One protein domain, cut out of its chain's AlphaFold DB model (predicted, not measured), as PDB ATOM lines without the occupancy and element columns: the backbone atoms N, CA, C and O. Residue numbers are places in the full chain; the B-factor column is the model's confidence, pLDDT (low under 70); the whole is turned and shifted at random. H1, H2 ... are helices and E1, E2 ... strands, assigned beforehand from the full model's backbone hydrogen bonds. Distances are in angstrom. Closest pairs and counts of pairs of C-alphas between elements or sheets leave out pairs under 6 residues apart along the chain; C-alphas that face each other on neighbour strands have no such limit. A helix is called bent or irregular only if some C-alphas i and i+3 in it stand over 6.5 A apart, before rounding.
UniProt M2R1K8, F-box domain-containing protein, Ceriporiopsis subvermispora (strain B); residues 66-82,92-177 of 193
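Overview. This is residues 66 to 82 and 92 to 177 of the 193 residues of the protein "F-box domain-containing protein" of Ceriporiopsis subvermispora (strain B) (UniProt M2R1K8). The model is two unequal parts set end to end: at one end a helical hairpin, H2 and H3, with H1 crossing H3, and at the other a small two-stranded parallel sheet, E1 and E2, with H5 over it and short H6 at the far end. H4 and the long stretch 116 to 128 lie between these parts, and residues 122 to 123 of that stretch pair with E1. The printed part has 103 residues with six named helices and two named strands, in the order H1 H2 H3 H4 E1 H5 E2 H6, and its class is mostly helix. It is compact, with a radius of gyration of the C-alphas of 13.7 A and spans of 43 by 30 by 19 A.

Along the chain. Find C-alpha 66 at (3.483, 37.478, -31.316); from there H1 runs through residues 66 to 73. After the cut, look for H2, residues 96 to 105, 14.9 A long, then H3, residues 107 to 115, 12.3 A, and H4, residues 129 to 136. Strand E1, residues 141 to 145, begins at C-alpha 141 (10.160, 16.849, -36.827) and is 12.2 A long. H5, residues 147 to 158, spans 17.6 A and is irregular: C-alphas 148 and 151 are 7.7 A apart. E2, residues 163 to 168, measures 13.5 A, and H6, residues 174 to 177, ends at C-alpha 177 (10.481, 3.042, -44.313).

Arrangement. Begin at H1, which touches H3 about perpendicular, at 85 degrees, with the C-alphas of Pro 66 and Val 112 closest at 6.0 A. H2 and H3 form a helical hairpin at a shallow tilt of 34 degrees, only just short of steep, opposite ways; their closest C-alphas, Ala 103 and Arg 110, are 3.9 A apart. H4 touches H5, with residues 152 to 156 of H5 alone, at a steep tilt of 63 degrees, the same way; the C-alphas of Ala 129 and Leu 156 are closest, at 6.2 A. E1 and E2 are parallel, at 12 degrees: look for N 143 and O 165 at 2.9 A and N 167 and O 143 at 2.8 A, both within hydrogen-bond range. With H5 between them, they form a strand-helix-strand unit, two parallel neighbour strands joined through a helix, with a right-handed crossover. H5 and E2 are near each other. H5 and H6 only just touch, with 3 pairs of C-alphas within 8 A, the closest Val 150 and Leu 176 at 7.2 A. H1 and H5 are apart. In H1, H2, H3 and H4 every O i to N i+4 pair is within hydrogen-bond range, in H5 6 of 8 are, and H6 is too short for such a pair.

Size, cuts and confidence. The two C-alphas farthest apart, those of His 108 and Pro 175, are 43.1 A apart. Residues 83 to 91 are not printed, and C-alphas 82 and 92 stand 9.9 A apart across the cut. Of the links printed whole, H3 to H4 is long, with 13 residues. The mean pLDDT of the printed part is 77.7; look for values under 70 at residues 78 to 82, 92 to 96, 122 to 127, 173 to 174 and 176 to 177.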
ATOM      1  N   PRO A  66       3.115  38.621 -30.475       93.69
ATOM      2  CA  PRO A  66       3.483  37.478 -31.316       93.69
ATOM      3  C   PRO A  66       3.269  36.120 -30.637       93.69
ATOM      4  O   PRO A  66       2.819  35.174 -31.276       93.69
ATOM      5  N   ASP A  67       3.507  36.030 -29.327       93.25
ATOM      6  CA  ASP A  67       3.320  34.799 -28.552       93.25
ATOM      7  C   ASP A  67       1.851  34.366 -28.473       93.25
ATOM      8  O   ASP A  67       1.540  33.184 -28.619       93.25
ATOM      9  N   LEU A  68       0.924  35.314 -28.304       95.44
ATOM     10  CA  LEU A  68      -0.509  35.008 -28.294       95.44
ATOM     11  C   LEU A  68      -1.003  34.664 -29.696       95.44
ATOM     12  O   LEU A  68      -1.779  33.725 -29.863       95.44
ATOM     13  N   LEU A  69      -0.524  35.383 -30.710       94.69
ATOM     14  CA  LEU A  69      -0.887  35.106 -32.093       94.69
ATOM     15  C   LEU A  69      -0.367  33.729 -32.544       94.69
ATOM     16  O   LEU A  69      -1.115  32.956 -33.137       94.69
ATOM     17  N   SER A  70       0.868  33.370 -32.180       91.75
ATOM     18  CA  SER A  70       1.428  32.039 -32.442       91.75
ATOM     19  C   SER A  70       0.681  30.936 -31.686       91.75
ATOM     20  O   SER A  70       0.438  29.866 -32.247       91.75
ATOM     21  N   ALA A  71       0.248  31.192 -30.445       90.81
ATOM     22  CA  ALA A  71      -0.596  30.270 -29.695       90.81
ATOM     23  C   ALA A  71      -1.939  30.032 -30.400       90.81
ATOM     24  O   ALA A  71      -2.357  28.884 -30.509       90.81
ATOM     25  N   ILE A  72      -2.566  31.078 -30.950       91.81
ATOM     26  CA  ILE A  72      -3.782  30.956 -31.768       91.81
ATOM     27  C   ILE A  72      -3.496  30.147 -33.040       91.81
ATOM     28  O   ILE A  72      -4.247  29.232 -33.372       91.81
ATOM     29  N   PHE A  73      -2.391  30.432 -33.733       90.81
ATOM     30  CA  PHE A  73      -2.020  29.740 -34.972       90.81
ATOM     31  C   PHE A  73      -1.828  28.236 -34.792       90.81
ATOM     32  O   PHE A  73      -2.082  27.489 -35.731       90.81
ATOM     33  N   ARG A  74      -1.454  27.761 -33.597       84.31
ATOM     34  CA  ARG A  74      -1.361  26.318 -33.304       84.31
ATOM     35  C   ARG A  74      -2.700  25.585 -33.413       84.31
ATOM     36  O   ARG A  74      -2.688  24.374 -33.602       84.31
ATOM     37  N   PHE A  75      -3.825  26.294 -33.326       83.00
ATOM     38  CA  PHE A  75      -5.168  25.721 -33.457       83.00
ATOM     39  C   PHE A  75      -5.730  25.791 -34.885       83.00
ATOM     40  O   PHE A  75      -6.792  25.235 -35.143       83.00
ATOM     41  N   VAL A  76      -5.052  26.478 -35.809       80.69
ATOM     42  CA  VAL A  76      -5.537  26.700 -37.183       80.69
ATOM     43  C   VAL A  76      -5.399  25.477 -38.088       80.69
ATOM     44  O   VAL A  76      -6.288  25.271 -38.915       80.69
ATOM     45  N   PRO A  77      -4.326  24.670 -38.007       71.19
ATOM     46  CA  PRO A  77      -4.287  23.418 -38.733       71.19
ATOM     47  C   PRO A  77      -5.372  22.491 -38.173       71.19
ATOM     48  O   PRO A  77      -5.177  21.832 -37.151       71.19
ATOM     49  N   GLU A  78      -6.539  22.486 -38.817       60.16
ATOM     50  CA  GLU A  78      -7.599  21.541 -38.493       60.16
ATOM     51  C   GLU A  78      -7.040  20.123 -38.642       60.16
ATOM     52  O   GLU A  78      -6.348  19.849 -39.630       60.16
ATOM     53  N   PRO A  79      -7.321  19.214 -37.691       56.31
ATOM     54  CA  PRO A  79      -7.058  17.808 -37.922       56.31
ATOM     55  C   PRO A  79      -7.849  17.406 -39.167       56.31
ATOM     56  O   PRO A  79      -9.078  17.519 -39.185       56.31
ATOM     57  N   GLU A  80      -7.163  16.955 -40.219       52.66
ATOM     58  CA  GLU A  80      -7.850  16.246 -41.294       52.66
ATOM     59  C   GLU A  80      -8.656  15.117 -40.649       52.66
ATOM     60  O   GLU A  80      -8.109  14.255 -39.959       52.66
ATOM     61  N   LYS A  81      -9.982  15.171 -40.809       51.12
ATOM     62  CA  LYS A  81     -10.891  14.131 -40.330       51.12
ATOM     63  C   LYS A  81     -10.656  12.890 -41.181       51.12
ATOM     64  O   LYS A  81     -11.325  12.695 -42.192       51.12
ATOM     65  N   PHE A  82      -9.679  12.078 -40.806       50.50
ATOM     66  CA  PHE A  82      -9.455  10.803 -41.462       50.50
ATOM     67  C   PHE A  82     -10.475   9.762 -40.973       50.50
ATOM     68  O   PHE A  82     -10.834   9.761 -39.795       50.50
ATOM     69  N   TYR A  92      -4.302  15.314 -35.037       52.69
ATOM     70  CA  TYR A  92      -3.773  16.521 -35.678       52.69
ATOM     71  C   TYR A  92      -2.642  16.302 -36.698       52.69
ATOM     72  O   TYR A  92      -1.488  16.634 -36.412       52.69
ATOM     73  N   ASN A  93      -2.980  15.863 -37.915       51.47
ATOM     74  CA  ASN A  93      -2.168  16.193 -39.088       51.47
ATOM     75  C   ASN A  93      -2.322  17.704 -39.335       51.47
ATOM     76  O   ASN A  93      -3.411  18.117 -39.741       51.47
ATOM     77  N   PRO A  94      -1.335  18.573 -39.042       53.75
ATOM     78  CA  PRO A  94      -1.496  19.965 -39.363       53.75
ATOM     79  C   PRO A  94      -1.316  20.074 -40.865       53.75
ATOM     80  O   PRO A  94      -0.234  19.873 -41.413       53.75
ATOM     81  N   ASN A  95      -2.402  20.412 -41.538       64.56
ATOM     82  CA  ASN A  95      -2.346  20.733 -42.941       64.56
ATOM     83  C   ASN A  95      -1.353  21.899 -43.138       64.56
ATOM     84  O   ASN A  95      -1.668  23.049 -42.819       64.56
ATOM     85  N   CYS A  96      -0.149  21.628 -43.655       67.94
ATOM     86  CA  CYS A  96       0.847  22.666 -43.934       67.94
ATOM     87  C   CYS A  96       0.288  23.747 -44.882       67.94
ATOM     88  O   CYS A  96       0.741  24.892 -44.840       67.94
ATOM     89  N   ALA A  97      -0.746  23.441 -45.680       73.19
ATOM     90  CA  ALA A  97      -1.451  24.439 -46.477       73.19
ATOM     91  C   ALA A  97      -2.237  25.436 -45.608       73.19
ATOM     92  O   ALA A  97      -2.327  26.606 -45.968       73.19
ATOM     93  N   ALA A  98      -2.770  25.026 -44.454       79.06
ATOM     94  CA  ALA A  98      -3.400  25.941 -43.500       79.06
ATOM     95  C   ALA A  98      -2.367  26.901 -42.887       79.06
ATOM     96  O   ALA A  98      -2.610  28.104 -42.815       79.06
ATOM     97  N   VAL A  99      -1.175  26.396 -42.551       82.62
ATOM     98  CA  VAL A  99      -0.044  27.231 -42.106       82.62
ATOM     99  C   VAL A  99       0.377  28.207 -43.212       82.62
ATOM    100  O   VAL A  99       0.636  29.379 -42.954       82.62
ATOM    101  N   PHE A 100       0.370  27.774 -44.472       81.94
ATOM    102  CA  PHE A 100       0.665  28.662 -45.594       81.94
ATOM    103  C   PHE A 100      -0.397  29.752 -45.783       81.94
ATOM    104  O   PHE A 100      -0.045  30.910 -46.006       81.94
ATOM    105  N   LYS A 101      -1.684  29.419 -45.621       86.81
ATOM    106  CA  LYS A 101      -2.773  30.408 -45.636       86.81
ATOM    107  C   LYS A 101      -2.565  31.480 -44.565       86.81
ATOM    108  O   LYS A 101      -2.755  32.655 -44.865       86.81
ATOM    109  N   LEU A 102      -2.093  31.113 -43.367       89.69
ATOM    110  CA  LEU A 102      -1.726  32.091 -42.332       89.69
ATOM    111  C   LEU A 102      -0.633  33.051 -42.812       89.69
ATOM    112  O   LEU A 102      -0.783  34.268 -42.697       89.69
ATOM    113  N   ALA A 103       0.416  32.522 -43.445       89.81
ATOM    114  CA  ALA A 103       1.505  33.323 -44.002       89.81
ATOM    115  C   ALA A 103       1.102  34.203 -45.207       89.81
ATOM    116  O   ALA A 103       1.898  35.026 -45.676       89.81
ATOM    117  N   GLN A 104      -0.116  34.053 -45.731       89.94
ATOM    118  CA  GLN A 104      -0.651  34.865 -46.825       89.94
ATOM    119  C   GLN A 104      -1.565  36.009 -46.365       89.94
ATOM    120  O   GLN A 104      -1.828  36.899 -47.169       89.94
ATOM    121  N   VAL A 105      -2.003  36.040 -45.100       92.00
ATOM    122  CA  VAL A 105      -2.971  37.043 -44.608       92.00
ATOM    123  C   VAL A 105      -2.396  38.459 -44.638       92.00
ATOM    124  O   VAL A 105      -2.943  39.362 -45.268       92.00
ATOM    125  N   CYS A 106      -1.282  38.678 -43.943       91.88
ATOM    126  CA  CYS A 106      -0.568  39.947 -43.945       91.88
ATOM    127  C   CYS A 106       0.901  39.726 -43.575       91.88
ATOM    128  O   CYS A 106       1.278  38.638 -43.140       91.88
ATOM    129  N   MET A 107       1.729  40.764 -43.718       90.31
ATOM    130  CA  MET A 107       3.155  40.675 -43.384       90.31
ATOM    131  C   MET A 107       3.381  40.280 -41.918       90.31
ATOM    132  O   MET A 107       4.158  39.380 -41.650       90.31
ATOM    133  N   HIS A 108       2.612  40.847 -40.983       93.12
ATOM    134  CA  HIS A 108       2.735  40.504 -39.565       93.12
ATOM    135  C   HIS A 108       2.428  39.022 -39.281       93.12
ATOM    136  O   HIS A 108       3.168  38.367 -38.556       93.12
ATOM    137  N   TRP A 109       1.370  38.470 -39.888       94.94
ATOM    138  CA  TRP A 109       1.032  37.050 -39.736       94.94
ATOM    139  C   TRP A 109       2.091  36.157 -40.366       94.94
ATOM    140  O   TRP A 109       2.409  35.111 -39.808       94.94
ATOM    141  N   ARG A 110       2.656  36.573 -41.503       93.50
ATOM    142  CA  ARG A 110       3.770  35.876 -42.143       93.50
ATOM    143  C   ARG A 110       4.979  35.797 -41.226       93.50
ATOM    144  O   ARG A 110       5.470  34.691 -41.031       93.50
ATOM    145  N   ASP A 111       5.400  36.917 -40.652       93.12
ATOM    146  CA  ASP A 111       6.564  36.974 -39.767       93.12
ATOM    147  C   ASP A 111       6.358  36.045 -38.560       93.12
ATOM    148  O   ASP A 111       7.145  35.129 -38.337       93.12
ATOM    149  N   VAL A 112       5.213  36.161 -37.873       94.06
ATOM    150  CA  VAL A 112       4.876  35.292 -36.730       94.06
ATOM    151  C   VAL A 112       4.802  33.818 -37.134       94.06
ATOM    152  O   VAL A 112       5.290  32.952 -36.411       94.06
ATOM    153  N   THR A 113       4.215  33.503 -38.290       91.44
ATOM    154  CA  THR A 113       4.098  32.117 -38.768       91.44
ATOM    155  C   THR A 113       5.470  31.518 -39.078       91.44
ATOM    156  O   THR A 113       5.736  30.378 -38.704       91.44
ATOM    157  N   LEU A 114       6.346  32.269 -39.752       88.69
ATOM    158  CA  LEU A 114       7.691  31.817 -40.113       88.69
ATOM    159  C   LEU A 114       8.596  31.661 -38.887       88.69
ATOM    160  O   LEU A 114       9.366  30.705 -38.838       88.69
ATOM    161  N   ASP A 115       8.467  32.533 -37.887       89.88
ATOM    162  CA  ASP A 115       9.253  32.448 -36.650       89.88
ATOM    163  C   ASP A 115       8.737  31.372 -35.680       89.88
ATOM    164  O   ASP A 115       9.472  30.887 -34.816       89.88
ATOM    165  N   THR A 116       7.489  30.924 -35.834       88.56
ATOM    166  CA  THR A 116       6.921  29.871 -34.986       88.56
ATOM    167  C   THR A 116       7.300  28.480 -35.505       88.56
ATOM    168  O   THR A 116       6.502  27.797 -36.152       88.56
ATOM    169  N   LEU A 117       8.499  28.005 -35.146       83.31
ATOM    170  CA  LEU A 117       9.042  26.691 -35.547       83.31
ATOM    171  C   LEU A 117       8.075  25.522 -35.292       83.31
ATOM    172  O   LEU A 117       7.998  24.580 -36.079       83.31
ATOM    173  N   THR A 118       7.271  25.593 -34.223       79.19
ATOM    174  CA  THR A 118       6.304  24.537 -33.884       79.19
ATOM    175  C   THR A 118       5.203  24.343 -34.930       79.19
ATOM    176  O   THR A 118       4.620  23.264 -34.967       79.19
ATOM    177  N   LEU A 119       4.919  25.345 -35.775       80.06
ATOM    178  CA  LEU A 119       3.954  25.224 -36.881       80.06
ATOM    179  C   LEU A 119       4.520  24.421 -38.060       80.06
ATOM    180  O   LEU A 119       3.756  23.838 -38.823       80.06
ATOM    181  N   TRP A 120       5.847  24.364 -38.183       79.56
ATOM    182  CA  TRP A 120       6.575  23.647 -39.238       79.56
ATOM    183  C   TRP A 120       7.042  22.259 -38.797       79.56
ATOM    184  O   TRP A 120       7.632  21.523 -39.579       79.56
ATOM    185  N   ARG A 121       6.783  21.900 -37.532       72.44
ATOM    186  CA  ARG A 121       7.255  20.657 -36.922       72.44
ATOM    187  C   ARG A 121       6.691  19.412 -37.591       72.44
ATOM    188  O   ARG A 121       7.374  18.393 -37.605       72.44
ATOM    189  N   ARG A 122       5.441  19.451 -38.056       67.81
ATOM    190  CA  ARG A 122       4.808  18.258 -38.615       67.81
ATOM    191  C   ARG A 122       4.722  18.355 -40.125       67.81
ATOM    192  O   ARG A 122       4.296  19.383 -40.649       67.81
ATOM    193  N   LEU A 123       5.153  17.294 -40.793       63.16
ATOM    194  CA  LEU A 123       5.229  17.253 -42.246       63.16
ATOM    195  C   LEU A 123       3.939  16.704 -42.837       63.16
ATOM    196  O   LEU A 123       3.494  15.627 -42.447       63.16
ATOM    197  N   GLY A 124       3.390  17.443 -43.798       62.25
ATOM    198  CA  GLY A 124       2.280  17.021 -44.637       62.25
ATOM    199  C   GLY A 124       2.499  17.417 -46.098       62.25
ATOM    200  O   GLY A 124       3.470  18.083 -46.452       62.25
ATOM    201  N   ASP A 125       1.548  17.029 -46.935       59.22
ATOM    202  CA  ASP A 125       1.566  17.009 -48.404       59.22
ATOM    203  C   ASP A 125       1.883  18.327 -49.126       59.22
ATOM    204  O   ASP A 125       2.114  18.341 -50.334       59.22
ATOM    205  N   ALA A 126       1.813  19.464 -48.435       62.16
ATOM    206  CA  ALA A 126       1.709  20.755 -49.108       62.16
ATOM    207  C   ALA A 126       3.055  21.400 -49.471       62.16
ATOM    208  O   ALA A 126       3.055  22.382 -50.213       62.16
ATOM    209  N   LEU A 127       4.186  20.925 -48.932       69.06
ATOM    210  CA  LEU A 127       5.478  21.595 -49.109       69.06
ATOM    211  C   LEU A 127       6.618  20.630 -49.457       69.06
ATOM    212  O   LEU A 127       6.700  19.545 -48.881       69.06
ATOM    213  N   PRO A 128       7.548  21.046 -50.339       74.81
ATOM    214  CA  PRO A 128       8.791  20.323 -50.566       74.81
ATOM    215  C   PRO A 128       9.628  20.213 -49.287       74.81
ATOM    216  O   PRO A 128       9.727  21.170 -48.514       74.81
ATOM    217  N   ALA A 129      10.296  19.070 -49.128       73.62
ATOM    218  CA  ALA A 129      11.257  18.781 -48.065       73.62
ATOM    219  C   ALA A 129      12.228  19.940 -47.733       73.62
ATOM    220  O   ALA A 129      12.258  20.346 -46.567       73.62
ATOM    221  N   PRO A 130      12.944  20.547 -48.707       79.44
ATOM    222  CA  PRO A 130      13.939  21.579 -48.404       79.44
ATOM    223  C   PRO A 130      13.325  22.821 -47.753       79.44
ATOM    224  O   PRO A 130      13.871  23.349 -46.786       79.44
ATOM    225  N   THR A 131      12.146  23.251 -48.215       79.88
ATOM    226  CA  THR A 131      11.440  24.412 -47.656       79.88
ATOM    227  C   THR A 131      11.068  24.191 -46.195       79.88
ATOM    228  O   THR A 131      11.075  25.124 -45.393       79.88
ATOM    229  N   ILE A 132      10.703  22.961 -45.838       73.94
ATOM    230  CA  ILE A 132      10.319  22.660 -44.464       73.94
ATOM    231  C   ILE A 132      11.555  22.568 -43.573       73.94
ATOM    232  O   ILE A 132      11.537  23.100 -42.468       73.94
ATOM    233  N   MET A 133      12.639  21.966 -44.060       77.69
ATOM    234  CA  MET A 133      13.902  21.894 -43.324       77.69
ATOM    235  C   MET A 133      14.473  23.277 -43.018       77.69
ATOM    236  O   MET A 133      14.824  23.555 -41.870       77.69
ATOM    237  N   GLU A 134      14.489  24.164 -44.016       83.81
ATOM    238  CA  GLU A 134      14.903  25.560 -43.849       83.81
ATOM    239  C   GLU A 134      14.079  26.251 -42.750       83.81
ATOM    240  O   GLU A 134      14.622  26.929 -41.875       83.81
ATOM    241  N   ARG A 135      12.760  26.032 -42.745       80.50
ATOM    242  CA  ARG A 135      11.839  26.667 -41.792       80.50
ATOM    243  C   ARG A 135      11.859  26.047 -40.404       80.50
ATOM    244  O   ARG A 135      11.680  26.764 -39.429       80.50
ATOM    245  N   ALA A 136      12.092  24.745 -40.292       77.56
ATOM    246  CA  ALA A 136      12.171  24.054 -39.012       77.56
ATOM    247  C   ALA A 136      13.455  24.388 -38.239       77.56
ATOM    248  O   ALA A 136      13.499  24.173 -37.025       77.56
ATOM    249  N   ARG A 137      14.486  24.913 -38.923       82.88
ATOM    250  CA  ARG A 137      15.774  25.338 -38.343       82.88
ATOM    251  C   ARG A 137      16.384  24.280 -37.408       82.88
ATOM    252  O   ARG A 137      16.857  24.598 -36.321       82.88
ATOM    253  N   GLY A 138      16.322  23.008 -37.812       80.25
ATOM    254  CA  GLY A 138      16.858  21.878 -37.037       80.25
ATOM    255  C   GLY A 138      15.996  21.417 -35.853       80.25
ATOM    256  O   GLY A 138      16.441  20.589 -35.062       80.25
ATOM    257  N   THR A 139      14.766  21.918 -35.709       81.44
ATOM    258  CA  THR A 139      13.829  21.422 -34.688       81.44
ATOM    259  C   THR A 139      13.399  19.983 -35.010       81.44
ATOM    260  O   THR A 139      13.062  19.718 -36.165       81.44
ATOM    261  N   PRO A 140      13.333  19.065 -34.023       81.94
ATOM    262  CA  PRO A 140      12.900  17.690 -34.258       81.94
ATOM    263  C   PRO A 140      11.493  17.583 -34.866       81.94
ATOM    264  O   PRO A 140      10.520  18.049 -34.256       81.94
ATOM    265  N   LEU A 141      11.385  16.937 -36.029       79.75
ATOM    266  CA  LEU A 141      10.160  16.849 -36.827       79.75
ATOM    267  C   LEU A 141       9.295  15.633 -36.479       79.75
ATOM    268  O   LEU A 141       9.800  14.556 -36.183       79.75
ATOM    269  N   ASP A 142       7.981  15.807 -36.560       77.19
ATOM    270  CA  ASP A 142       6.992  14.726 -36.507       77.19
ATOM    271  C   ASP A 142       6.508  14.456 -37.946       77.19
ATOM    272  O   ASP A 142       5.759  15.247 -38.518       77.19
ATOM    273  N   ILE A 143       6.962  13.376 -38.580       75.69
ATOM    274  CA  ILE A 143       6.670  13.107 -39.996       75.69
ATOM    275  C   ILE A 143       5.488  12.146 -40.115       75.69
ATOM    276  O   ILE A 143       5.564  11.025 -39.619       75.69
ATOM    277  N   PHE A 144       4.430  12.553 -40.821       75.19
ATOM    278  CA  PHE A 144       3.325  11.670 -41.198       75.19
ATOM    279  C   PHE A 144       3.517  11.193 -42.636       75.19
ATOM    280  O   PHE A 144       3.601  11.997 -43.564       75.19
ATOM    281  N   VAL A 145       3.609   9.878 -42.832       73.56
ATOM    282  CA  VAL A 145       3.958   9.295 -44.130       73.56
ATOM    283  C   VAL A 145       2.729   8.699 -44.785       73.56
ATOM    284  O   VAL A 145       2.315   7.590 -44.453       73.56
ATOM    285  N   ALA A 146       2.168   9.418 -45.753       72.94
ATOM    286  CA  ALA A 146       1.242   8.839 -46.720       72.94
ATOM    287  C   ALA A 146       2.015   8.091 -47.820       72.94
ATOM    288  O   ALA A 146       3.163   8.422 -48.114       72.94
ATOM    289  N   GLU A 147       1.373   7.119 -48.469       72.38
ATOM    290  CA  GLU A 147       1.995   6.273 -49.503       72.38
ATOM    291  C   GLU A 147       2.624   7.102 -50.637       72.38
ATOM    292  O   GLU A 147       3.781   6.906 -51.009       72.38
ATOM    293  N   ARG A 148       1.913   8.141 -51.091       72.88
ATOM    294  CA  ARG A 148       2.397   9.113 -52.088       72.88
ATOM    295  C   ARG A 148       3.654   9.898 -51.668       72.88
ATOM    296  O   ARG A 148       4.304  10.484 -52.527       72.88
ATOM    297  N   HIS A 149       4.026   9.904 -50.384       73.94
ATOM    298  CA  HIS A 149       5.151  10.684 -49.840       73.94
ATOM    299  C   HIS A 149       6.291   9.840 -49.285       73.94
ATOM    300  O   HIS A 149       7.211  10.386 -48.670       73.94
ATOM    301  N   VAL A 150       6.279   8.528 -49.521       77.88
ATOM    302  CA  VAL A 150       7.372   7.647 -49.094       77.88
ATOM    303  C   VAL A 150       8.713   8.149 -49.627       77.88
ATOM    304  O   VAL A 150       9.673   8.226 -48.869       77.88
ATOM    305  N   GLN A 151       8.781   8.578 -50.891       79.38
ATOM    306  CA  GLN A 151      10.039   9.036 -51.482       79.38
ATOM    307  C   GLN A 151      10.538  10.355 -50.879       79.38
ATOM    308  O   GLN A 151      11.712  10.464 -50.540       79.38
ATOM    309  N   GLN A 152       9.651  11.336 -50.690       77.75
ATOM    310  CA  GLN A 152      10.003  12.601 -50.038       77.75
ATOM    311  C   GLN A 152      10.464  12.368 -48.596       77.75
ATOM    312  O   GLN A 152      11.440  12.966 -48.149       77.75
ATOM    313  N   THR A 153       9.783  11.466 -47.887       78.06
ATOM    314  CA  THR A 153      10.172  11.058 -46.540       78.06
ATOM    315  C   THR A 153      11.552  10.416 -46.558       78.06
ATOM    316  O   THR A 153      12.408  10.836 -45.795       78.06
ATOM    317  N   LYS A 154      11.825   9.473 -47.468       80.94
ATOM    318  CA  LYS A 154      13.158   8.865 -47.622       80.94
ATOM    319  C   LYS A 154      14.256   9.902 -47.852       80.94
ATOM    320  O   LYS A 154      15.326   9.767 -47.271       80.94
ATOM    321  N   THR A 155      13.996  10.936 -48.651       81.50
ATOM    322  CA  THR A 155      14.943  12.040 -48.859       81.50
ATOM    323  C   THR A 155      15.209  12.810 -47.564       81.50
ATOM    324  O   THR A 155      16.360  12.939 -47.168       81.50
ATOM    325  N   LEU A 156      14.160  13.242 -46.855       78.06
ATOM    326  CA  LEU A 156      14.281  13.945 -45.566       78.06
ATOM    327  C   LEU A 156      15.057  13.135 -44.530       78.06
ATOM    328  O   LEU A 156      15.903  13.643 -43.801       78.06
ATOM    329  N   LEU A 157      14.743  11.850 -44.484       79.94
ATOM    330  CA  LEU A 157      15.406  10.874 -43.655       79.94
ATOM    331  C   LEU A 157      16.902  10.812 -44.013       79.94
ATOM    332  O   LEU A 157      17.744  11.057 -43.145       79.94
ATOM    333  N   ALA A 158      17.247  10.563 -45.278       81.25
ATOM    334  CA  ALA A 158      18.632  10.482 -45.750       81.25
ATOM    335  C   ALA A 158      19.452  11.761 -45.493       81.25
ATOM    336  O   ALA A 158      20.659  11.676 -45.279       81.25
ATOM    337  N   GLU A 159      18.808  12.929 -45.456       81.69
ATOM    338  CA  GLU A 159      19.438  14.212 -45.118       81.69
ATOM    339  C   GLU A 159      19.744  14.383 -43.612       81.69
ATOM    340  O   GLU A 159      20.298  15.402 -43.202       81.69
ATOM    341  N   GLY A 160      19.436  13.384 -42.777       78.94
ATOM    342  CA  GLY A 160      19.799  13.364 -41.355       78.94
ATOM    343  C   GLY A 160      18.941  14.285 -40.492       78.94
ATOM    344  O   GLY A 160      19.398  14.790 -39.464       78.94
ATOM    345  N   VAL A 161      17.701  14.539 -40.910       78.75
ATOM    346  CA  VAL A 161      16.799  15.435 -40.189       78.75
ATOM    347  C   VAL A 161      16.468  14.851 -38.810       78.75
ATOM    348  O   VAL A 161      16.054  13.693 -38.723       78.75
ATOM    349  N   PRO A 162      16.599  15.626 -37.716       80.19
ATOM    350  CA  PRO A 162      16.226  15.147 -36.396       80.19
ATOM    351  C   PRO A 162      14.728  14.839 -36.370       80.19
ATOM    352  O   PRO A 162      13.893  15.704 -36.641       80.19
ATOM    353  N   LEU A 163      14.387  13.602 -36.024       80.25
ATOM    354  CA  LEU A 163      13.005  13.164 -35.885       80.25
ATOM    355  C   LEU A 163      12.610  13.140 -34.418       80.25
ATOM    356  O   LEU A 163      13.362  12.703 -33.550       80.25
ATOM    357  N   ARG A 164      11.386  13.571 -34.156       79.38
ATOM    358  CA  ARG A 164      10.682  13.291 -32.910       79.38
ATOM    359  C   ARG A 164       9.761  12.078 -33.056       79.38
ATOM    360  O   ARG A 164       9.620  11.324 -32.100       79.38
ATOM    361  N   GLY A 165       9.180  11.883 -34.238       77.12
ATOM    362  CA  GLY A 165       8.291  10.767 -34.531       77.12
ATOM    363  C   GLY A 165       8.150  10.530 -36.032       77.12
ATOM    364  O   GLY A 165       8.202  11.470 -36.826       77.12
ATOM    365  N   LEU A 166       7.982   9.265 -36.410       78.12
ATOM    366  CA  LEU A 166       7.668   8.833 -37.769       78.12
ATOM    367  C   LEU A 166       6.366   8.034 -37.713       78.12
ATOM    368  O   LEU A 166       6.285   7.014 -37.032       78.12
ATOM    369  N   HIS A 167       5.345   8.525 -38.405       77.25
ATOM    370  CA  HIS A 167       3.973   8.048 -38.296       77.25
ATOM    371  C   HIS A 167       3.474   7.601 -39.675       77.25
ATOM    372  O   HIS A 167       3.009   8.428 -40.464       77.25
ATOM    373  N   PRO A 168       3.601   6.312 -40.017       72.94
ATOM    374  CA  PRO A 168       3.091   5.789 -41.276       72.94
ATOM    375  C   PRO A 168       1.557   5.792 -41.282       72.94
ATOM    376  O   PRO A 168       0.919   5.436 -40.295       72.94
ATOM    377  N   PHE A 169       0.964   6.188 -42.408       70.44
ATOM    378  CA  PHE A 169      -0.490   6.279 -42.592       70.44
ATOM    379  C   PHE A 169      -1.175   4.904 -42.661       70.44
ATOM    380  O   PHE A 169      -2.361   4.777 -42.379       70.44
ATOM    381  N   SER A 170      -0.425   3.869 -43.036       70.31
ATOM    382  CA  SER A 170      -0.874   2.480 -43.113       70.31
ATOM    383  C   SER A 170       0.258   1.562 -42.644       70.31
ATOM    384  O   SER A 170       1.424   1.863 -42.919       70.31
ATOM    385  N   PRO A 171      -0.044   0.427 -41.986       70.06
ATOM    386  CA  PRO A 171       0.961  -0.582 -41.654       70.06
ATOM    387  C   PRO A 171       1.715  -1.109 -42.887       70.06
ATOM    388  O   PRO A 171       2.857  -1.535 -42.758       70.06
ATOM    389  N   GLU A 172       1.127  -1.022 -44.085       75.31
ATOM    390  CA  GLU A 172       1.765  -1.398 -45.358       75.31
ATOM    391  C   GLU A 172       2.889  -0.438 -45.781       75.31
ATOM    392  O   GLU A 172       3.755  -0.794 -46.577       75.31
ATOM    393  N   ILE A 173       2.913   0.773 -45.214       69.75
ATOM    394  CA  ILE A 173       3.955   1.773 -45.464       69.75
ATOM    395  C   ILE A 173       5.166   1.529 -44.557       69.75
ATOM    396  O   ILE A 173       6.283   1.883 -44.936       69.75
ATOM    397  N   CYS A 174       4.984   0.893 -43.391       68.12
ATOM    398  CA  CYS A 174       6.079   0.608 -42.460       68.12
ATOM    399  C   CYS A 174       7.250  -0.117 -43.151       68.12
ATOM    400  O   CYS A 174       8.359   0.409 -43.074       68.12
ATOM    401  N   PRO A 175       7.048  -1.227 -43.895       70.88
ATOM    402  CA  PRO A 175       8.129  -1.909 -44.610       70.88
ATOM    403  C   PRO A 175       8.892  -1.018 -45.589       70.88
ATOM    404  O   PRO A 175      10.083  -1.217 -45.795       70.88
ATOM    405  N   LEU A 176       8.236  -0.006 -46.164       65.88
ATOM    406  CA  LEU A 176       8.854   0.913 -47.119       65.88
ATOM    407  C   LEU A 176       9.780   1.940 -46.449       65.88
ATOM    408  O   LEU A 176      10.540   2.602 -47.154       65.88
ATOM    409  N   LEU A 177       9.714   2.084 -45.121       66.44
ATOM    410  CA  LEU A 177      10.481   3.042 -44.313       66.44
ATOM    411  C   LEU A 177      11.537   2.378 -43.408       66.44
ATOM    412  O   LEU A 177      12.319   3.094 -42.788       66.44
TER     413      LEU A 177